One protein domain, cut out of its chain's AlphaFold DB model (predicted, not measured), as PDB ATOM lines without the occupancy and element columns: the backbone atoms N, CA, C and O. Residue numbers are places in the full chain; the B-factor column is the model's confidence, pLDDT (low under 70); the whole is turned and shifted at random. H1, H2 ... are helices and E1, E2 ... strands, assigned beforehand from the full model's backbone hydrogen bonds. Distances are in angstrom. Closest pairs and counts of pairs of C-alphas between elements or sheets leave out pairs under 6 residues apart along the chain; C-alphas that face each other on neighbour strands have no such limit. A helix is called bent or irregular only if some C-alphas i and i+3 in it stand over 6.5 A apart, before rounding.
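Overview. This is residues 4 to 149 of the 286 residues of an uncharacterized protein of Acidobacteria bacterium (UniProt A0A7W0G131). A twisted sheet of six strands curls round the helix H4, while H3 covers the opposite face. At one end, H1 and H2 form an antiparallel pair beyond the sheet; the long hairpin of E1 and E2 runs on past E6, and the hairpin of E4 and E5 bends sharply. The printed part has 146 residues with four named helices and six named strands, in the order H1 H2 E1 E2 H3 E3 E4 E5 E6 H4; the sheet order is E1 E2 E6 E5 E4 E3, all antiparallel. The class is mixed, helices and strands; the whole is compact, with a radius of gyration of the C-alphas of 16.9 A and spans of 46 by 41 by 33 A.

Along the chain. H1, residues 4 to 14, begins with C-alpha 4 at (-21.063, -42.445, -44.273); it is only just irregular, with C-alphas 8 and 11 at 6.7 A. H2, residues 19 to 36, is 25.6 A long. E1, residues 43 to 56, spans 37.9 A, and E2, residues 59 to 71, 36.4 A. H3 holds residues 75 to 86, with C-alpha 75 at (-16.853, -53.002, -31.813). E3 is residues 90 to 95. E4, residues 98 to 111, spans 26.7 A and bends by 104 degrees at residue 108; E5, residues 115 to 128, spans 29.6 A and bends by 92 degrees at residue 118. E6 is residues 131 to 135, and H4, residues 137 to 147, ends with C-alpha 147 at (-30.616, -49.320, -24.122).

Arrangement. The edge strands are E1 and E3. N 47 and O 68 join E1 and E2 within hydrogen-bond range at 2.9 A, as do N 67 and O 134 for E2 and E6 at 2.7 A. E3 E4 E5 E6 form a meander, each strand the antiparallel neighbour of the one before: N 93 and O 100 are at 2.9 A, N 103 and O 122 at 2.8 A, N 125 and O 133 at 2.9 A. The sheet curls round H4; the closest C-alphas of E5 and H4, Ala 123 and Pro 137, are 4.9 A apart. H3 is on the opposite face, at a height of 8.8 A over the sheet, over E5 and E4, slantwise to the strands at 39 degrees to E5 on the local plane; this gives three layers, helices on both faces of a sheet. H1 only grazes the sheet with residues 4 to 7, and H2 is not on it. H1 and H2 are close but not clearly touching, Pro 12 and Leu 22 having the closest C-alphas at 6.5 A, with a shallow tilt of 25 degrees, opposite ways. Every O i to N i+4 pair is within hydrogen-bond range in H2, H3 and H4, and 5 of 7 in H1.

Size, cuts and confidence. The C-alphas farthest apart, Ala 17 and Gly 97, are 50.3 A apart. The printed part has no cut. No link is long; H2 to E1 is short, the others tight. The mean pLDDT of the printed part is 88.1, with residue 58 and residues 108 to 117 under 70.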
ATOM      1  N   ARG A   4     -21.301 -41.841 -42.970       92.25
ATOM      2  CA  ARG A   4     -21.063 -42.445 -44.273       92.25
ATOM      3  C   ARG A   4     -21.315 -41.420 -45.368       92.25
ATOM      4  O   ARG A   4     -20.385 -41.106 -46.106       92.25
ATOM      5  N   ARG A   5     -22.510 -40.823 -45.426       92.94
ATOM      6  CA  ARG A   5     -22.824 -39.795 -46.432       92.94
ATOM      7  C   ARG A   5     -21.951 -38.558 -46.286       92.94
ATOM      8  O   ARG A   5     -21.538 -37.986 -47.293       92.94
ATOM      9  N   LEU A   6     -21.608 -38.155 -45.062       92.56
ATOM     10  CA  LEU A   6     -20.684 -37.040 -44.859       92.56
ATOM     11  C   LEU A   6     -19.340 -37.293 -45.565       92.56
ATOM     12  O   LEU A   6     -18.868 -36.430 -46.301       92.56
ATOM     13  N   LEU A   7     -18.746 -38.475 -45.383       91.81
ATOM     14  CA  LEU A   7     -17.435 -38.813 -45.943       91.81
ATOM     15  C   LEU A   7     -17.480 -39.183 -47.432       91.81
ATOM     16  O   LEU A   7     -16.521 -38.906 -48.148       91.81
ATOM     17  N   THR A   8     -18.561 -39.806 -47.912       91.19
ATOM     18  CA  THR A   8     -18.638 -40.316 -49.295       91.19
ATOM     19  C   THR A   8     -19.337 -39.374 -50.271       91.19
ATOM     20  O   THR A   8     -19.141 -39.507 -51.473       91.19
ATOM     21  N   GLU A   9     -20.159 -38.443 -49.786       91.25
ATOM     22  CA  GLU A   9     -20.959 -37.534 -50.618       91.25
ATOM     23  C   GLU A   9     -20.589 -36.073 -50.333       91.25
ATOM     24  O   GLU A   9     -20.115 -35.355 -51.217       91.25
ATOM     25  N   ALA A  10     -20.752 -35.637 -49.081       91.50
ATOM     26  CA  ALA A  10     -20.649 -34.228 -48.715       91.50
ATOM     27  C   ALA A  10     -19.214 -33.693 -48.807       91.50
ATOM     28  O   ALA A  10     -18.960 -32.700 -49.483       91.50
ATOM     29  N   VAL A  11     -18.248 -34.354 -48.167       90.44
ATOM     30  CA  VAL A  11     -16.845 -33.915 -48.168       90.44
ATOM     31  C   VAL A  11     -16.259 -33.872 -49.588       90.44
ATOM     32  O   VAL A  11     -15.733 -32.818 -49.957       90.44
ATOM     33  N   PRO A  12     -16.391 -34.921 -50.430       90.75
ATOM     34  CA  PRO A  12     -15.929 -34.870 -51.816       90.75
ATOM     35  C   PRO A  12     -16.548 -33.720 -52.605       90.75
ATOM     36  O   PRO A  12     -15.852 -33.026 -53.345       90.75
ATOM     37  N   ARG A  13     -17.845 -33.463 -52.405       90.81
ATOM     38  CA  ARG A  13     -18.533 -32.349 -53.052       90.81
ATOM     39  C   ARG A  13     -18.021 -30.995 -52.555       90.81
ATOM     40  O   ARG A  13     -17.720 -30.120 -53.364       90.81
ATOM     41  N   ALA A  14     -17.895 -30.802 -51.245       87.31
ATOM     42  CA  ALA A  14     -17.407 -29.552 -50.658       87.31
ATOM     43  C   ALA A  14     -15.970 -29.216 -51.097       87.31
ATOM     44  O   ALA A  14     -15.640 -28.045 -51.278       87.31
ATOM     45  N   LEU A  15     -15.138 -30.237 -51.315       89.25
ATOM     46  CA  LEU A  15     -13.736 -30.104 -51.716       89.25
ATOM     47  C   LEU A  15     -13.500 -30.318 -53.220       89.25
ATOM     48  O   LEU A  15     -12.353 -30.403 -53.646       89.25
ATOM     49  N   ALA A  16     -14.547 -30.356 -54.051       88.50
ATOM     50  CA  ALA A  16     -14.407 -30.589 -55.494       88.50
ATOM     51  C   ALA A  16     -13.496 -29.554 -56.190       88.50
ATOM     52  O   ALA A  16     -12.822 -29.869 -57.167       88.50
ATOM     53  N   ALA A  17     -13.445 -28.326 -55.662       86.50
ATOM     54  CA  ALA A  17     -12.576 -27.250 -56.142       86.50
ATOM     55  C   ALA A  17     -11.187 -27.212 -55.461       86.50
ATOM     56  O   ALA A  17     -10.440 -26.248 -55.650       86.50
ATOM     57  N   ASP A  18     -10.851 -28.206 -54.633       88.38
ATOM     58  CA  ASP A  18      -9.555 -28.353 -53.958       88.38
ATOM     59  C   ASP A  18      -9.128 -29.840 -53.891       88.38
ATOM     60  O   ASP A  18      -9.215 -30.487 -52.838       88.38
ATOM     61  N   PRO A  19      -8.659 -30.411 -55.020       90.25
ATOM     62  CA  PRO A  19      -8.275 -31.821 -55.092       90.25
ATOM     63  C   PRO A  19      -7.145 -32.201 -54.127       90.25
ATOM     64  O   PRO A  19      -7.095 -33.336 -53.656       90.25
ATOM     65  N   ALA A  20      -6.251 -31.258 -53.808       91.19
ATOM     66  CA  ALA A  20      -5.150 -31.487 -52.879       91.19
ATOM     67  C   ALA A  20      -5.670 -31.729 -51.455       91.19
ATOM     68  O   ALA A  20      -5.282 -32.713 -50.820       91.19
ATOM     69  N   ARG A  21      -6.602 -30.897 -50.970       88.62
ATOM     70  CA  ARG A  21      -7.246 -31.119 -49.665       88.62
ATOM     71  C   ARG A  21      -8.097 -32.379 -49.647       88.62
ATOM     72  O   ARG A  21      -8.049 -33.112 -48.664       88.62
ATOM     73  N   LEU A  22      -8.835 -32.666 -50.720       90.69
ATOM     74  CA  LEU A  22      -9.600 -33.912 -50.807       90.69
ATOM     75  C   LEU A  22      -8.681 -35.141 -50.717       90.69
ATOM     76  O   LEU A  22      -8.977 -36.087 -49.987       90.69
ATOM     77  N   SER A  23      -7.534 -35.107 -51.399       93.19
ATOM     78  CA  SER A  23      -6.518 -36.157 -51.298       93.19
ATOM     79  C   SER A  23      -5.952 -36.280 -49.882       93.19
ATOM     80  O   SER A  23      -5.731 -37.400 -49.429       93.19
ATOM     81  N   ALA A  24      -5.729 -35.166 -49.180       90.88
ATOM     82  CA  ALA A  24      -5.247 -35.180 -47.799       90.88
ATOM     83  C   ALA A  24      -6.265 -35.829 -46.848       90.88
ATOM     84  O   ALA A  24      -5.899 -36.715 -46.083       90.88
ATOM     85  N   VAL A  25      -7.552 -35.484 -46.964       90.69
ATOM     86  CA  VAL A  25      -8.616 -36.118 -46.163       90.69
ATOM     87  C   VAL A  25      -8.682 -37.626 -46.422       90.69
ATOM     88  O   VAL A  25      -8.781 -38.414 -45.484       90.69
ATOM     89  N   ASN A  26      -8.583 -38.050 -47.684       91.50
ATOM     90  CA  ASN A  26      -8.544 -39.474 -48.019       91.50
ATOM     91  C   ASN A  26      -7.303 -40.166 -47.438       91.50
ATOM     92  O   ASN A  26      -7.408 -41.280 -46.928       91.50
ATOM     93  N   ALA A  27      -6.141 -39.509 -47.463       93.88
ATOM     94  CA  ALA A  27      -4.925 -40.032 -46.848       93.88
ATOM     95  C   ALA A  27      -5.065 -40.176 -45.323       93.88
ATOM     96  O   ALA A  27      -4.620 -41.182 -44.771       93.88
ATOM     97  N   ASP A  28      -5.733 -39.236 -44.651       91.12
ATOM     98  CA  ASP A  28      -6.016 -39.320 -43.214       91.12
ATOM     99  C   ASP A  28      -6.956 -40.490 -42.885       91.12
ATOM    100  O   ASP A  28      -6.737 -41.199 -41.898       91.12
ATOM    101  N   ILE A  29      -7.961 -40.753 -43.730       90.50
ATOM    102  CA  ILE A  29      -8.849 -41.922 -43.601       90.50
ATOM    103  C   ILE A  29      -8.049 -43.225 -43.723       90.50
ATOM    104  O   ILE A  29      -8.200 -44.126 -42.892       90.50
ATOM    105  N   GLU A  30      -7.169 -43.334 -44.720       93.44
ATOM    106  CA  GLU A  30      -6.329 -44.524 -44.896       93.44
ATOM    107  C   GLU A  30      -5.297 -44.670 -43.769       93.44
ATOM    108  O   GLU A  30      -5.050 -45.777 -43.288       93.44
ATOM    109  N   GLN A  31      -4.738 -43.568 -43.265       89.62
ATOM    110  CA  GLN A  31      -3.838 -43.595 -42.112       89.62
ATOM    111  C   GLN A  31      -4.568 -44.039 -40.840       89.62
ATOM    112  O   GLN A  31      -4.027 -44.831 -40.062       89.62
ATOM    113  N   PHE A  32      -5.792 -43.555 -40.618       86.19
ATOM    114  CA  PHE A  32      -6.635 -44.001 -39.513       86.19
ATOM    115  C   PHE A  32      -6.870 -45.513 -39.589       86.19
ATOM    116  O   PHE A  32      -6.669 -46.216 -38.594       86.19
ATOM    117  N   LYS A  33      -7.190 -46.027 -40.780       89.31
ATOM    118  CA  LYS A  33      -7.346 -47.462 -41.034       89.31
ATOM    119  C   LYS A  33      -6.063 -48.247 -40.795       89.31
ATOM    120  O   LYS A  33      -6.110 -49.274 -40.128       89.31
ATOM    121  N   ALA A  34      -4.915 -47.758 -41.256       88.12
ATOM    122  CA  ALA A  34      -3.628 -48.413 -41.034       88.12
ATOM    123  C   ALA A  34      -3.254 -48.492 -39.542       88.12
ATOM    124  O   ALA A  34      -2.682 -49.485 -39.100       88.12
ATOM    125  N   ARG A  35      -3.591 -47.462 -38.753       80.38
ATOM    126  CA  ARG A  35      -3.279 -47.402 -37.313       80.38
ATOM    127  C   ARG A  35      -4.242 -48.203 -36.445       80.38
ATOM    128  O   ARG A  35      -3.819 -48.785 -35.454       80.38
ATOM    129  N   THR A  36      -5.530 -48.173 -36.771       80.81
ATOM    130  CA  THR A  36      -6.592 -48.741 -35.922       80.81
ATOM    131  C   THR A  36      -7.130 -50.073 -36.438       80.81
ATOM    132  O   THR A  36      -7.832 -50.771 -35.711       80.81
ATOM    133  N   GLY A  37      -6.821 -50.423 -37.689       83.44
ATOM    134  CA  GLY A  37      -7.414 -51.548 -38.410       83.44
ATOM    135  C   GLY A  37      -8.834 -51.278 -38.920       83.44
ATOM    136  O   GLY A  37      -9.468 -52.195 -39.438       83.44
ATOM    137  N   ILE A  38      -9.358 -50.058 -38.763       84.88
ATOM    138  CA  ILE A  38     -10.778 -49.754 -38.981       84.88
ATOM    139  C   ILE A  38     -10.941 -48.691 -40.047       84.88
ATOM    140  O   ILE A  38     -10.369 -47.609 -39.977       84.88
ATOM    141  N   ASP A  39     -11.776 -48.998 -41.029       89.75
ATOM    142  CA  ASP A  39     -12.137 -48.039 -42.055       89.75
ATOM    143  C   ASP A  39     -13.113 -47.001 -41.485       89.75
ATOM    144  O   ASP A  39     -14.192 -47.362 -41.015       89.75
ATOM    145  N   ALA A  40     -12.767 -45.712 -41.540       87.56
ATOM    146  CA  ALA A  40     -13.653 -44.644 -41.066       87.56
ATOM    147  C   ALA A  40     -14.995 -44.609 -41.829       87.56
ATOM    148  O   ALA A  40     -15.997 -44.124 -41.309       87.56
ATOM    149  N   ARG A  41     -15.045 -45.168 -43.044       91.19
ATOM    150  CA  ARG A  41     -16.271 -45.286 -43.850       91.19
ATOM    151  C   ARG A  41     -17.179 -46.437 -43.401       91.19
ATOM    152  O   ARG A  41     -18.311 -46.526 -43.866       91.19
ATOM    153  N   ALA A  42     -16.700 -47.311 -42.510       92.75
ATOM    154  CA  ALA A  42     -17.504 -48.373 -41.901       92.75
ATOM    155  C   ALA A  42     -18.405 -47.862 -40.763       92.75
ATOM    156  O   ALA A  42     -19.199 -48.635 -40.232       92.75
ATOM    157  N   PHE A  43     -18.275 -46.590 -40.366       94.06
ATOM    158  CA  PHE A  43     -19.218 -45.934 -39.469       94.06
ATOM    159  C   PHE A  43     -20.384 -45.359 -40.276       94.06
ATOM    160  O   PHE A  43     -20.195 -44.532 -41.168       94.06
ATOM    161  N   ASP A  44     -21.594 -45.766 -39.923       94.88
ATOM    162  CA  ASP A  44     -22.825 -45.358 -40.595       94.88
ATOM    163  C   ASP A  44     -23.329 -44.086 -39.935       94.88
ATOM    164  O   ASP A  44     -23.527 -43.059 -40.584       94.88
ATOM    165  N   THR A  45     -23.455 -44.131 -38.608       94.31
ATOM    166  CA  THR A  45     -23.910 -42.991 -37.825       94.31
ATOM    167  C   THR A  45     -23.060 -42.762 -36.585       94.31
ATOM    168  O   THR A  45     -22.517 -43.685 -35.974       94.31
ATOM    169  N   LEU A  46     -22.969 -41.490 -36.209       94.50
ATOM    170  CA  LEU A  46     -22.403 -41.034 -34.948       94.50
ATOM    171  C   LEU A  46     -23.411 -40.130 -34.250       94.50
ATOM    172  O   LEU A  46     -23.868 -39.127 -34.813       94.50
ATOM    173  N   THR A  47     -23.728 -40.478 -33.011       93.56
ATOM    174  CA  THR A  47     -24.557 -39.678 -32.112       93.56
ATOM    175  C   THR A  47     -23.698 -39.200 -30.959       93.56
ATOM    176  O   THR A  47     -22.973 -39.991 -30.368       93.56
ATOM    177  N   VAL A  48     -23.773 -37.913 -30.629       93.50
ATOM    178  CA  VAL A  48     -23.050 -37.335 -29.493       93.50
ATOM    179  C   VAL A  48     -24.060 -36.734 -28.530       93.50
ATOM    180  O   VAL A  48     -24.866 -35.891 -28.918       93.50
ATOM    181  N   GLY A  49     -24.013 -37.185 -27.281       92.12
ATOM    182  CA  GLY A  49     -24.766 -36.636 -26.165       92.12
ATOM    183  C   GLY A  49     -23.836 -35.874 -25.230       92.12
ATOM    184  O   GLY A  49     -22.754 -36.352 -24.893       92.12
ATOM    185  N   VAL A  50     -24.268 -34.690 -24.806       90.94
ATOM    186  CA  VAL A  50     -23.577 -33.875 -23.803       90.94
ATOM    187  C   VAL A  50     -24.592 -33.295 -22.832       90.94
ATOM    188  O   VAL A  50     -25.712 -32.957 -23.224       90.94
ATOM    189  N   ARG A  51     -24.199 -33.134 -21.568       89.38
ATOM    190  CA  ARG A  51     -24.946 -32.334 -20.600       89.38
ATOM    191  C   ARG A  51     -24.205 -31.025 -20.367       89.38
ATOM    192  O   ARG A  51     -23.026 -31.013 -20.036       89.38
ATOM    193  N   LEU A  52     -24.921 -29.918 -20.512       85.25
ATOM    194  CA  LEU A  52     -24.425 -28.605 -20.120       85.25
ATOM    195  C   LEU A  52     -24.921 -28.292 -18.711       85.25
ATOM    196  O   LEU A  52     -26.104 -28.456 -18.411       85.25
ATOM    197  N   THR A  53     -24.013 -27.859 -17.847       82.81
ATOM    198  CA  THR A  53     -24.304 -27.445 -16.470       82.81
ATOM    199  C   THR A  53     -23.675 -26.086 -16.203       82.81
ATOM    200  O   THR A  53     -22.642 -25.764 -16.785       82.81
ATOM    201  N   ASN A  54     -24.277 -25.301 -15.309       80.25
ATOM    202  CA  ASN A  54     -23.724 -24.021 -14.871       80.25
ATOM    203  C   ASN A  54     -23.417 -24.088 -13.370       80.25
ATOM    204  O   ASN A  54     -24.271 -23.714 -12.566       80.25
ATOM    205  N   PRO A  55     -22.247 -24.621 -12.965       76.81
ATOM    206  CA  PRO A  55     -21.890 -24.748 -11.551       76.81
ATOM    207  C   PRO A  55     -21.750 -23.395 -10.833       76.81
ATOM    208  O   PRO A  55     -21.874 -23.345  -9.613       76.81
ATOM    209  N   SER A  56     -21.510 -22.303 -11.564       74.25
ATOM    210  CA  SER A  56     -21.505 -20.933 -11.042       74.25
ATOM    211  C   SER A  56     -21.963 -19.940 -12.121       74.25
ATOM    212  O   SER A  56     -21.950 -20.293 -13.307       74.25
ATOM    213  N   PRO A  57     -22.339 -18.695 -11.756       71.50
ATOM    214  CA  PRO A  57     -22.597 -17.640 -12.735       71.50
ATOM    215  C   PRO A  57     -21.422 -17.511 -13.715       71.50
ATOM    216  O   PRO A  57     -20.263 -17.558 -13.302       71.50
ATOM    217  N   SER A  58     -21.730 -17.409 -15.008       67.56
ATOM    218  CA  SER A  58     -20.761 -17.269 -16.111       67.56
ATOM    219  C   SER A  58     -19.829 -18.460 -16.381       67.56
ATOM    220  O   SER A  58     -18.962 -18.360 -17.247       67.56
ATOM    221  N   VAL A  59     -19.997 -19.599 -15.698       72.50
ATOM    222  CA  VAL A  59     -19.232 -20.823 -15.985       72.50
ATOM    223  C   VAL A  59     -20.171 -21.881 -16.536       72.50
ATOM    224  O   VAL A  59     -20.986 -22.427 -15.800       72.50
ATOM    225  N   THR A  60     -20.013 -22.214 -17.817       75.50
ATOM    226  CA  THR A  60     -20.672 -23.368 -18.437       75.50
ATOM    227  C   THR A  60     -19.700 -24.536 -18.500       75.50
ATOM    228  O   THR A  60     -18.613 -24.436 -19.069       75.50
ATOM    229  N   LYS A  61     -20.099 -25.664 -17.916       80.81
ATOM    230  CA  LYS A  61     -19.352 -26.919 -17.913       80.81
ATOM    231  C   LYS A  61     -20.067 -27.947 -18.787       80.81
ATOM    232  O   LYS A  61     -21.270 -28.166 -18.641       80.81
ATOM    233  N   ILE A  62     -19.298 -28.603 -19.653       82.56
ATOM    234  CA  ILE A  62     -19.705 -29.836 -20.332       82.56
ATOM    235  C   ILE A  62     -19.431 -30.997 -19.379       82.56
ATOM    236  O   ILE A  62     -18.325 -31.119 -18.851       82.56
ATOM    237  N   ASP A  63     -20.446 -31.810 -19.148       83.62
ATOM    238  CA  ASP A  63     -20.425 -32.949 -18.242       83.62
ATOM    239  C   ASP A  63     -21.147 -34.127 -18.906       83.62
ATOM    240  O   ASP A  63     -22.003 -33.918 -19.776       83.62
ATOM    241  N   HIS A  64     -20.844 -35.358 -18.498       88.06
ATOM    242  CA  HIS A  64     -21.529 -36.560 -18.976       88.06
ATOM    243  C   HIS A  64     -21.532 -36.689 -20.509       88.06
ATOM    244  O   HIS A  64     -22.569 -36.951 -21.130       88.06
ATOM    245  N   MET A  65     -20.375 -36.494 -21.139       91.50
ATOM    246  CA  MET A  65     -20.247 -36.659 -22.583       91.50
ATOM    247  C   MET A  65     -20.197 -38.137 -22.995       91.50
ATOM    248  O   MET A  65     -19.430 -38.924 -22.438       91.50
ATOM    249  N   VAL A  66     -20.949 -38.503 -24.034       94.50
ATOM    250  CA  VAL A  66     -20.878 -39.821 -24.681       94.50
ATOM    251  C   VAL A  66     -21.075 -39.709 -26.188       94.50
ATOM    252  O   VAL A  66     -21.914 -38.956 -26.675       94.50
ATOM    253  N   ALA A  67     -20.298 -40.480 -26.933       95.25
ATOM    254  CA  ALA A  67     -20.454 -40.722 -28.353       95.25
ATOM    255  C   ALA A  67     -20.903 -42.171 -28.568       95.25
ATOM    256  O   ALA A  67     -20.322 -43.097 -28.005       95.25
ATOM    257  N   ILE A  68     -21.927 -42.369 -29.388       96.25
ATOM    258  CA  ILE A  68     -22.435 -43.674 -29.801       96.25
ATOM    259  C   ILE A  68     -22.209 -43.783 -31.302       96.25
ATOM    260  O   ILE A  68     -22.771 -43.008 -32.079       96.25
ATOM    261  N   ALA A  69     -21.362 -44.723 -31.696       96.31
ATOM    262  CA  ALA A  69     -21.036 -45.010 -33.079       96.31
ATOM    263  C   ALA A  69     -21.718 -46.313 -33.502       96.31
ATOM    264  O   ALA A  69     -21.632 -47.308 -32.783       96.31
ATOM    265  N   HIS A  70     -22.361 -46.304 -34.664       96.75
ATOM    266  CA  HIS A  70     -23.018 -47.467 -35.258       96.75
ATOM    267  C   HIS A  70     -22.524 -47.678 -36.690       96.75
ATOM    268  O   HIS A  70     -22.331 -46.699 -37.413       96.75
ATOM    269  N   GLY A  71     -22.333 -48.928 -37.111       95.62
ATOM    270  CA  GLY A  71     -22.016 -49.263 -38.498       95.62
ATOM    271  C   GLY A  71     -21.568 -50.706 -38.702       95.62
ATOM    272  O   GLY A  71     -21.850 -51.582 -37.888       95.62
ATOM    273  N   THR A  72     -20.850 -50.966 -39.793       94.50
ATOM    274  CA  THR A  72     -20.410 -52.318 -40.192       94.50
ATOM    275  C   THR A  72     -19.038 -52.710 -39.634       94.50
ATOM    276  O   THR A  72     -18.450 -53.706 -40.060       94.50
ATOM    277  N   PHE A  73     -18.478 -51.910 -38.724       91.50
ATOM    278  CA  PHE A  73     -17.234 -52.231 -38.026       91.50
ATOM    279  C   PHE A  73     -17.471 -53.278 -36.927       91.50
ATOM    280  O   PHE A  73     -18.603 -53.572 -36.560       91.50
ATOM    281  N   ARG A  74     -16.383 -53.828 -36.377       91.69
ATOM    282  CA  ARG A  74     -16.411 -54.760 -35.242       91.69
ATOM    283  C   ARG A  74     -16.093 -54.032 -33.928       91.69
ATOM    284  O   ARG A  74     -14.921 -53.714 -33.699       91.69
ATOM    285  N   PRO A  75     -17.082 -53.743 -33.058       92.25
ATOM    286  CA  PRO A  75     -16.853 -53.002 -31.813       92.25
ATOM    287  C   PRO A  75     -15.872 -53.690 -30.855       92.25
ATOM    288  O   PRO A  75     -15.132 -53.029 -30.131       92.25
ATOM    289  N   ASP A  76     -15.829 -55.020 -30.870       90.50
ATOM    290  CA  ASP A  76     -14.912 -55.833 -30.070       90.50
ATOM    291  C   ASP A  76     -13.442 -55.611 -30.458       90.50
ATOM    292  O   ASP A  76     -12.578 -55.527 -29.582       90.50
ATOM    293  N   VAL A  77     -13.162 -55.423 -31.753       88.56
ATOM    294  CA  VAL A  77     -11.817 -55.093 -32.251       88.56
ATOM    295  C   VAL A  77     -11.391 -53.706 -31.769       88.56
ATOM    296  O   VAL A  77     -10.253 -53.534 -31.337       88.56
ATOM    297  N   LEU A  78     -12.312 -52.733 -31.758       88.00
ATOM    298  CA  LEU A  78     -12.059 -51.391 -31.215       88.00
ATOM    299  C   LEU A  78     -11.701 -51.425 -29.735       88.00
ATOM    300  O   LEU A  78     -10.738 -50.786 -29.310       88.00
ATOM    301  N   VAL A  79     -12.458 -52.187 -28.948       91.00
ATOM    302  CA  VAL A  79     -12.177 -52.359 -27.522       91.00
ATOM    303  C   VAL A  79     -10.819 -53.032 -27.319       91.00
ATOM    304  O   VAL A  79     -10.037 -52.575 -26.485       91.00
ATOM    305  N   ALA A  80     -10.495 -54.074 -28.088       88.69
ATOM    306  CA  ALA A  80      -9.199 -54.746 -28.006       88.69
ATOM    307  C   ALA A  80      -8.031 -53.804 -28.354       88.69
ATOM    308  O   ALA A  80      -7.046 -53.753 -27.615       88.69
ATOM    309  N   ALA A  81      -8.163 -53.009 -29.420       86.38
ATOM    310  CA  ALA A  81      -7.176 -52.001 -29.804       86.38
ATOM    311  C   ALA A  81      -7.020 -50.915 -28.725       86.38
ATOM    312  O   ALA A  81      -5.898 -50.563 -28.359       86.38
ATOM    313  N   GLY A  82      -8.131 -50.435 -28.158       85.25
ATOM    314  CA  GLY A  82      -8.127 -49.475 -27.053       85.25
ATOM    315  C   GLY A  82      -7.418 -50.015 -25.810       85.25
ATOM    316  O   GLY A  82      -6.594 -49.317 -25.218       85.25
ATOM    317  N   ARG A  83      -7.661 -51.282 -25.449       87.00
ATOM    318  CA  ARG A  83      -6.958 -51.965 -24.348       87.00
ATOM    319  C   ARG A  83      -5.458 -52.073 -24.610       87.00
ATOM    320  O   ARG A  83      -4.667 -51.774 -23.720       87.00
ATOM    321  N   LEU A  84      -5.064 -52.459 -25.825       85.69
ATOM    322  CA  LEU A  84      -3.654 -52.557 -26.210       85.69
ATOM    323  C   LEU A  84      -2.948 -51.194 -26.121       85.69
ATOM    324  O   LEU A  84      -1.830 -51.109 -25.614       85.69
ATOM    325  N   ALA A  85      -3.615 -50.126 -26.564       83.94
ATOM    326  CA  ALA A  85      -3.089 -48.765 -26.506       83.94
ATOM    327  C   ALA A  85      -2.980 -48.225 -25.066       83.94
ATOM    328  O   ALA A  85      -2.027 -47.514 -24.748       83.94
ATOM    329  N   ALA A  86      -3.927 -48.579 -24.193       86.06
ATOM    330  CA  ALA A  86      -3.972 -48.134 -22.801       86.06
ATOM    331  C   ALA A  86      -2.925 -48.797 -21.890       86.06
ATOM    332  O   ALA A  86      -2.633 -48.261 -20.819       86.06
ATOM    333  N   ARG A  87      -2.350 -49.935 -22.305       84.94
ATOM    334  CA  ARG A  87      -1.389 -50.728 -21.519       84.94
ATOM    335  C   ARG A  87      -1.936 -51.055 -20.120       84.94
ATOM    336  O   ARG A  87      -2.942 -51.746 -20.002       84.94
ATOM    337  N   ASP A  88      -1.280 -50.567 -19.073       85.19
ATOM    338  CA  ASP A  88      -1.601 -50.747 -17.655       85.19
ATOM    339  C   ASP A  88      -2.626 -49.731 -17.121       85.19
ATOM    340  O   ASP A  88      -3.136 -49.885 -16.014       85.19
ATOM    341  N   LYS A  89      -2.998 -48.715 -17.910       90.00
ATOM    342  CA  LYS A  89      -3.967 -47.668 -17.524       90.00
ATOM    343  C   LYS A  89      -5.409 -48.055 -17.834       90.00
ATOM    344  O   LYS A  89      -6.230 -47.203 -18.174       90.00
ATOM    345  N   PHE A  90      -5.701 -49.344 -17.762       91.25
ATOM    346  CA  PHE A  90      -6.959 -49.924 -18.186       91.25
ATOM    347  C   PHE A  90      -7.567 -50.775 -17.067       91.25
ATOM    348  O   PHE A  90      -6.877 -51.589 -16.455       91.25
ATOM    349  N   ARG A  91      -8.877 -50.637 -16.843       95.12
ATOM    350  CA  ARG A  91      -9.651 -51.554 -15.999       95.12
ATOM    351  C   ARG A  91     -10.993 -51.901 -16.625       95.12
ATOM    352  O   ARG A  91     -11.602 -51.087 -17.317       95.12
ATOM    353  N   GLU A  92     -11.464 -53.109 -16.352       95.75
ATOM    354  CA  GLU A  92     -12.787 -53.569 -16.764       95.75
ATOM    355  C   GLU A  92     -13.733 -53.561 -15.564       95.75
ATOM    356  O   GLU A  92     -13.418 -54.106 -14.508       95.75
ATOM    357  N   GLU A  93     -14.904 -52.964 -15.741       96.62
ATOM    358  CA  GLU A  93     -16.003 -53.007 -14.783       96.62
ATOM    359  C   GLU A  93     -17.234 -53.645 -15.441       96.62
ATOM    360  O   GLU A  93     -17.389 -53.623 -16.664       96.62
ATOM    361  N   LYS A  94     -18.138 -54.216 -14.639       97.25
ATOM    362  CA  LYS A  94     -19.424 -54.734 -15.126       97.25
ATOM    363  C   LYS A  94     -20.541 -53.769 -14.759       97.25
ATOM    364  O   LYS A  94     -20.649 -53.356 -13.610       97.25
ATOM    365  N   HIS A  95     -21.406 -53.464 -15.721       97.50
ATOM    366  CA  HIS A  95     -22.628 -52.694 -15.500       97.50
ATOM    367  C   HIS A  95     -23.768 -53.319 -16.292       97.50
ATOM    368  O   HIS A  95     -23.651 -53.491 -17.504       97.50
ATOM    369  N   ALA A  96     -24.859 -53.686 -15.617       94.62
ATOM    370  CA  ALA A  96     -26.046 -54.263 -16.259       94.62
ATOM    371  C   ALA A  96     -25.758 -55.453 -17.205       94.62
ATOM    372  O   ALA A  96     -26.369 -55.584 -18.261       94.62
ATOM    373  N   GLY A  97     -24.784 -56.302 -16.857       94.06
ATOM    374  CA  GLY A  97     -24.378 -57.450 -17.677       94.06
ATOM    375  C   GLY A  97     -23.436 -57.123 -18.845       94.06
ATOM    376  O   GLY A  97     -22.933 -58.045 -19.484       94.06
ATOM    377  N   LYS A  98     -23.126 -55.846 -19.101       96.88
ATOM    378  CA  LYS A  98     -22.135 -55.418 -20.098       96.88
ATOM    379  C   LYS A  98     -20.793 -55.085 -19.453       96.88
ATOM    380  O   LYS A  98     -20.728 -54.652 -18.303       96.88
ATOM    381  N   SER A  99     -19.717 -55.280 -20.210       97.50
ATOM    382  CA  SER A  99     -18.382 -54.816 -19.834       97.50
ATOM    383  C   SER A  99     -18.216 -53.339 -20.176       97.50
ATOM    384  O   SER A  99     -18.486 -52.920 -21.305       97.50
ATOM    385  N   VAL A 100     -17.752 -52.562 -19.205       97.88
ATOM    386  CA  VAL A 100     -17.356 -51.163 -19.350       97.88
ATOM    387  C   VAL A 100     -15.845 -51.097 -19.182       97.88
ATOM    388  O   VAL A 100     -15.299 -51.364 -18.114       97.88
ATOM    389  N   TYR A 101     -15.174 -50.769 -20.274       96.38
ATOM    390  CA  TYR A 101     -13.729 -50.704 -20.392       96.38
ATOM    391  C   TYR A 101     -13.285 -49.273 -20.080       96.38
ATOM    392  O   TYR A 101     -13.538 -48.388 -20.886       96.38
ATOM    393  N   ILE A 102     -12.649 -49.028 -18.935       96.19
ATOM    394  CA  ILE A 102     -12.244 -47.686 -18.496       96.19
ATOM    395  C   ILE A 102     -10.739 -47.507 -18.679       96.19
ATOM    396  O   ILE A 102      -9.940 -48.272 -18.141       96.19
ATOM    397  N   ILE A 103     -10.368 -46.468 -19.421       93.69
ATOM    398  CA  ILE A 103      -8.995 -46.045 -19.670       93.69
ATOM    399  C   ILE A 103      -8.750 -44.735 -18.925       93.69
ATOM    400  O   ILE A 103      -9.428 -43.740 -19.182       93.69
ATOM    401  N   SER A 104      -7.758 -44.703 -18.040       90.75
ATOM    402  CA  SER A 104      -7.368 -43.470 -17.354       90.75
ATOM    403  C   SER A 104      -6.457 -42.631 -18.248       90.75
ATOM    404  O   SER A 104      -5.258 -42.886 -18.394       90.75
ATOM    405  N   LEU A 105      -7.052 -41.607 -18.854       79.31
ATOM    406  CA  LEU A 105      -6.408 -40.610 -19.695       79.31
ATOM    407  C   LEU A 105      -6.364 -39.330 -18.874       79.31
ATOM    408  O   LEU A 105      -7.324 -38.586 -18.885       79.31
ATOM    409  N   ASN A 106      -5.314 -39.070 -18.100       75.69
ATOM    410  CA  ASN A 106      -5.231 -37.819 -17.336       75.69
ATOM    411  C   ASN A 106      -4.767 -36.674 -18.263       75.69
ATOM    412  O   ASN A 106      -3.700 -36.099 -18.052       75.69
ATOM    413  N   ASP A 107      -5.529 -36.420 -19.333       72.56
ATOM    414  CA  ASP A 107      -5.106 -35.651 -20.510       72.56
ATOM    415  C   ASP A 107      -6.209 -34.701 -21.027       72.56
ATOM    416  O   ASP A 107      -7.388 -34.794 -20.671       72.56
ATOM    417  N   GLN A 108      -5.825 -33.740 -21.866       67.19
ATOM    418  CA  GLN A 108      -6.747 -32.845 -22.558       67.19
ATOM    419  C   GLN A 108      -7.013 -33.352 -23.972       67.19
ATOM    420  O   GLN A 108      -6.136 -33.332 -24.834       67.19
ATOM    421  N   LEU A 109      -8.261 -33.723 -24.245       67.12
ATOM    422  CA  LEU A 109      -8.702 -34.025 -25.599       67.12
ATOM    423  C   LEU A 109      -9.172 -32.741 -26.283       67.12
ATOM    424  O   LEU A 109      -9.913 -31.938 -25.714       67.12
ATOM    425  N   LYS A 110      -8.748 -32.554 -27.535       60.44
ATOM    426  CA  LYS A 110      -9.328 -31.546 -28.422       60.44
ATOM    427  C   LYS A 110     -10.547 -32.149 -29.108       60.44
ATOM    428  O   LYS A 110     -10.414 -32.951 -30.028       60.44
ATOM    429  N   LEU A 111     -11.731 -31.742 -28.679       55.69
ATOM    430  CA  LEU A 111     -12.986 -32.067 -29.338       55.69
ATOM    431  C   LEU A 111     -13.222 -31.117 -30.506       55.69
ATOM    432  O   LEU A 111     -13.215 -29.896 -30.339       55.69
ATOM    433  N   PHE A 112     -13.395 -31.699 -31.695       50.78
ATOM    434  CA  PHE A 112     -13.653 -30.976 -32.946       50.78
ATOM    435  C   PHE A 112     -12.624 -29.871 -33.247       50.78
ATOM    436  O   PHE A 112     -12.955 -28.858 -33.847       50.78
ATOM    437  N   GLY A 113     -11.381 -30.025 -32.770       48.47
ATOM    438  CA  GLY A 113     -10.303 -29.042 -32.943       48.47
ATOM    439  C   GLY A 113     -10.447 -27.739 -32.141       48.47
ATOM    440  O   GLY A 113      -9.482 -26.980 -32.067       48.47
ATOM    441  N   LEU A 114     -11.594 -27.502 -31.496       48.66
ATOM    442  CA  LEU A 114     -11.970 -26.200 -30.930       48.66
ATOM    443  C   LEU A 114     -12.136 -26.224 -29.404       48.66
ATOM    444  O   LEU A 114     -11.816 -25.246 -28.733       48.66
ATOM    445  N   LEU A 115     -12.594 -27.341 -28.834       58.62
ATOM    446  CA  LEU A 115     -12.896 -27.457 -27.406       58.62
ATOM    447  C   LEU A 115     -11.847 -28.323 -26.710       58.62
ATOM    448  O   LEU A 115     -11.738 -29.517 -26.983       58.62
ATOM    449  N   LYS A 116     -11.071 -27.738 -25.792       63.56
ATOM    450  CA  LYS A 116     -10.194 -28.507 -24.899       63.56
ATOM    451  C   LYS A 116     -11.029 -29.046 -23.746       63.56
ATOM    452  O   LYS A 116     -11.416 -28.287 -22.860       63.56
ATOM    453  N   VAL A 117     -11.282 -30.346 -23.746       69.06
ATOM    454  CA  VAL A 117     -11.984 -31.017 -22.652       69.06
ATOM    455  C   VAL A 117     -10.977 -31.857 -21.892       69.06
ATOM    456  O   VAL A 117     -10.272 -32.688 -22.464       69.06
ATOM    457  N   ARG A 118     -10.883 -31.611 -20.586       72.62
ATOM    458  CA  ARG A 118     -10.102 -32.467 -19.704       72.62
ATOM    459  C   ARG A 118     -10.910 -33.730 -19.469       72.62
ATOM    460  O   ARG A 118     -11.925 -33.690 -18.780       72.62
ATOM    461  N   VAL A 119     -10.447 -34.827 -20.041       77.12
ATOM    462  CA  VAL A 119     -10.972 -36.151 -19.728       77.12
ATOM    463  C   VAL A 119     -10.037 -36.726 -18.677       77.12
ATOM    464  O   VAL A 119      -8.843 -36.457 -18.707       77.12
ATOM    465  N   ARG A 120     -10.582 -37.399 -17.667       86.06
ATOM    466  CA  ARG A 120      -9.782 -38.122 -16.666       86.06
ATOM    467  C   ARG A 120      -9.830 -39.613 -16.947       86.06
ATOM    468  O   ARG A 120      -8.807 -40.287 -16.951       86.06
ATOM    469  N   ASP A 121     -11.040 -40.095 -17.181       91.69
ATOM    470  CA  ASP A 121     -11.333 -41.475 -17.501       91.69
ATOM    471  C   ASP A 121     -12.197 -41.492 -18.764       91.69
ATOM    472  O   ASP A 121     -13.166 -40.737 -18.874       91.69
ATOM    473  N   LEU A 122     -11.828 -42.344 -19.716       93.12
ATOM    474  CA  LEU A 122     -12.572 -42.616 -20.938       93.12
ATOM    475  C   LEU A 122     -13.075 -44.055 -20.880       93.12
ATOM    476  O   LEU A 122     -12.287 -44.994 -20.808       93.12
ATOM    477  N   ALA A 123     -14.386 -44.232 -20.906       95.62
ATOM    478  CA  ALA A 123     -15.040 -45.525 -20.938       95.62
ATOM    479  C   ALA A 123     -15.434 -45.921 -22.364       95.62
ATOM    480  O   ALA A 123     -15.840 -45.077 -23.161       95.62
ATOM    481  N   LEU A 124     -15.361 -47.219 -22.653       96.38
ATOM    482  CA  LEU A 124     -15.846 -47.850 -23.875       96.38
ATOM    483  C   LEU A 124     -16.754 -49.028 -23.513       96.38
ATOM    484  O   LEU A 124     -16.476 -49.771 -22.571       96.38
ATOM    485  N   THR A 125     -17.823 -49.246 -24.268       97.75
ATOM    486  CA  THR A 125     -18.652 -50.449 -24.130       97.75
ATOM    487  C   THR A 125     -19.278 -50.842 -25.458       97.75
ATOM    488  O   THR A 125     -19.685 -49.990 -26.251       97.75
ATOM    489  N   VAL A 126     -19.376 -52.149 -25.686       97.50
ATOM    490  CA  VAL A 126     -20.089 -52.716 -26.830       97.50
ATOM    491  C   VAL A 126     -21.576 -52.810 -26.484       97.50
ATOM    492  O   VAL A 126     -21.992 -53.576 -25.605       97.50
ATOM    493  N   LEU A 127     -22.392 -52.015 -27.174       97.00
ATOM    494  CA  LEU A 127     -23.841 -52.005 -26.986       97.00
ATOM    495  C   LEU A 127     -24.508 -53.159 -27.744       97.00
ATOM    496  O   LEU A 127     -25.416 -53.789 -27.206       97.00
ATOM    497  N   ASP A 128     -24.027 -53.485 -28.940       95.88
ATOM    498  CA  ASP A 128     -24.450 -54.641 -29.741       95.88
ATOM    499  C   ASP A 128     -23.375 -54.990 -30.791       95.88
ATOM    500  O   ASP A 128     -22.272 -54.450 -30.749       95.88
ATOM    501  N   ALA A 129     -23.679 -55.895 -31.729       95.69
ATOM    502  CA  ALA A 129     -22.739 -56.361 -32.755       95.69
ATOM    503  C   ALA A 129     -22.190 -55.254 -33.683       95.69
ATOM    504  O   ALA A 129     -21.169 -55.460 -34.332       95.69
ATOM    505  N   SER A 130     -22.853 -54.101 -33.735       95.75
ATOM    506  CA  SER A 130     -22.598 -52.990 -34.660       95.75
ATOM    507  C   SER A 130     -22.464 -51.631 -33.972       95.75
ATOM    508  O   SER A 130     -22.221 -50.629 -34.640       95.75
ATOM    509  N   THR A 131     -22.626 -51.575 -32.645       97.31
ATOM    510  CA  THR A 131     -22.733 -50.315 -31.905       97.31
ATOM    511  C   THR A 131     -21.752 -50.256 -30.737       97.31
ATOM    512  O   THR A 131     -21.733 -51.123 -29.857       97.31
ATOM    513  N   LEU A 132     -20.968 -49.180 -30.693       97.12
ATOM    514  CA  LEU A 132     -20.005 -48.870 -29.639       97.12
ATOM    515  C   LEU A 132     -20.376 -47.543 -28.971       97.12
ATOM    516  O   LEU A 132     -20.593 -46.550 -29.661       97.12
ATOM    517  N   ALA A 133     -20.379 -47.502 -27.641       97.44
ATOM    518  CA  ALA A 133     -20.421 -46.250 -26.891       97.44
ATOM    519  C   ALA A 133     -19.049 -45.930 -26.289       97.44
ATOM    520  O   ALA A 133     -18.379 -46.814 -25.751       97.44
ATOM    521  N   VAL A 134     -18.648 -44.662 -26.380       95.38
ATOM    522  CA  VAL A 134     -17.367 -44.128 -25.904       95.38
ATOM    523  C   VAL A 134     -17.603 -42.782 -25.232       95.38
ATOM    524  O   VAL A 134     -18.233 -41.908 -25.817       95.38
ATOM    525  N   GLY A 135     -17.101 -42.570 -24.021       94.12
ATOM    526  CA  GLY A 135     -17.321 -41.306 -23.318       94.12
ATOM    527  C   GLY A 135     -16.900 -41.342 -21.864       94.12
ATOM    528  O   GLY A 135     -16.087 -42.165 -21.462       94.12
ATOM    529  N   GLU A 136     -17.464 -40.458 -21.054       93.75
ATOM    530  CA  GLU A 136     -17.279 -40.498 -19.605       93.75
ATOM    531  C   GLU A 136     -17.915 -41.772 -19.012       93.75
ATOM    532  O   GLU A 136     -18.988 -42.185 -19.468       93.75
ATOM    533  N   PRO A 137     -17.316 -42.401 -17.979       95.50
ATOM    534  CA  PRO A 137     -17.825 -43.650 -17.408       95.50
ATOM    535  C   PRO A 137     -19.301 -43.609 -17.006       95.50
ATOM    536  O   PRO A 137     -20.044 -44.547 -17.289       95.50
ATOM    537  N   GLU A 138     -19.750 -42.519 -16.386       94.56
ATOM    538  CA  GLU A 138     -21.149 -42.364 -15.972       94.56
ATOM    539  C   GLU A 138     -22.094 -42.230 -17.172       94.56
ATOM    540  O   GLU A 138     -23.147 -42.867 -17.196       94.56
ATOM    541  N   ALA A 139     -21.693 -41.495 -18.211       95.06
ATOM    542  CA  ALA A 139     -22.481 -41.343 -19.433       95.06
ATOM    543  C   ALA A 139     -22.587 -42.659 -20.226       95.06
ATOM    544  O   ALA A 139     -23.646 -42.987 -20.769       95.06
ATOM    545  N   VAL A 140     -21.519 -43.464 -20.239       96.75
ATOM    546  CA  VAL A 140     -21.528 -44.802 -20.849       96.75
ATOM    547  C   VAL A 140     -22.452 -45.752 -20.082       96.75
ATOM    548  O   VAL A 140     -23.269 -46.432 -20.704       96.75
ATOM    549  N   ARG A 141     -22.403 -45.769 -18.743       96.62
ATOM    550  CA  ARG A 141     -23.339 -46.568 -17.927       96.62
ATOM    551  C   ARG A 141     -24.792 -46.139 -18.145       96.62
ATOM    552  O   ARG A 141     -25.644 -46.992 -18.381       96.62
ATOM    553  N   ALA A 142     -25.057 -44.833 -18.179       95.38
ATOM    554  CA  ALA A 142     -26.384 -44.301 -18.486       95.38
ATOM    555  C   ALA A 142     -26.874 -44.718 -19.885       95.38
ATOM    556  O   ALA A 142     -28.060 -44.990 -20.065       95.38
ATOM    557  N   THR A 143     -25.969 -44.821 -20.863       95.38
ATOM    558  CA  THR A 143     -26.289 -45.317 -22.212       95.38
ATOM    559  C   THR A 143     -26.696 -46.792 -22.189       95.38
ATOM    560  O   THR A 143     -27.675 -47.167 -22.832       95.38
ATOM    561  N   ILE A 144     -25.994 -47.623 -21.412       96.81
ATOM    562  CA  ILE A 144     -26.362 -49.033 -21.211       96.81
ATOM    563  C   ILE A 144     -27.759 -49.136 -20.583       96.81
ATOM    564  O   ILE A 144     -28.593 -49.914 -21.046       96.81
ATOM    565  N   ASP A 145     -28.036 -48.332 -19.555       95.69
ATOM    566  CA  ASP A 145     -29.342 -48.335 -18.895       95.69
ATOM    567  C   ASP A 145     -30.459 -47.848 -19.822       95.69
ATOM    568  O   ASP A 145     -31.546 -48.428 -19.821       95.69
ATOM    569  N   ALA A 146     -30.196 -46.835 -20.653       93.50
ATOM    570  CA  ALA A 146     -31.131 -46.370 -21.674       93.50
ATOM    571  C   ALA A 146     -31.434 -47.461 -22.715       93.50
ATOM    572  O   ALA A 146     -32.603 -47.681 -23.023       93.50
ATOM    573  N   GLN A 147     -30.421 -48.196 -23.195       93.00
ATOM    574  CA  GLN A 147     -30.616 -49.320 -24.122       93.00
ATOM    575  C   GLN A 147     -31.474 -50.434 -23.501       93.00
ATOM    576  O   GLN A 147     -32.291 -51.041 -24.187       93.00
ATOM    577  N   ALA A 148     -31.321 -50.680 -22.200       92.62
ATOM    578  CA  ALA A 148     -32.109 -51.659 -21.453       92.62
ATOM    579  C   ALA A 148     -33.518 -51.164 -21.057       92.62
ATOM    580  O   ALA A 148     -34.211 -51.846 -20.306       92.62
ATOM    581  N   GLY A 149     -33.934 -49.970 -21.496       91.12
ATOM    582  CA  GLY A 149     -35.238 -49.385 -21.162       91.12
ATOM    583  C   GLY A 149     -35.358 -48.858 -19.726       91.12
ATOM    584  O   GLY A 149     -36.460 -48.567 -19.271       91.12
TER     585      GLY A 149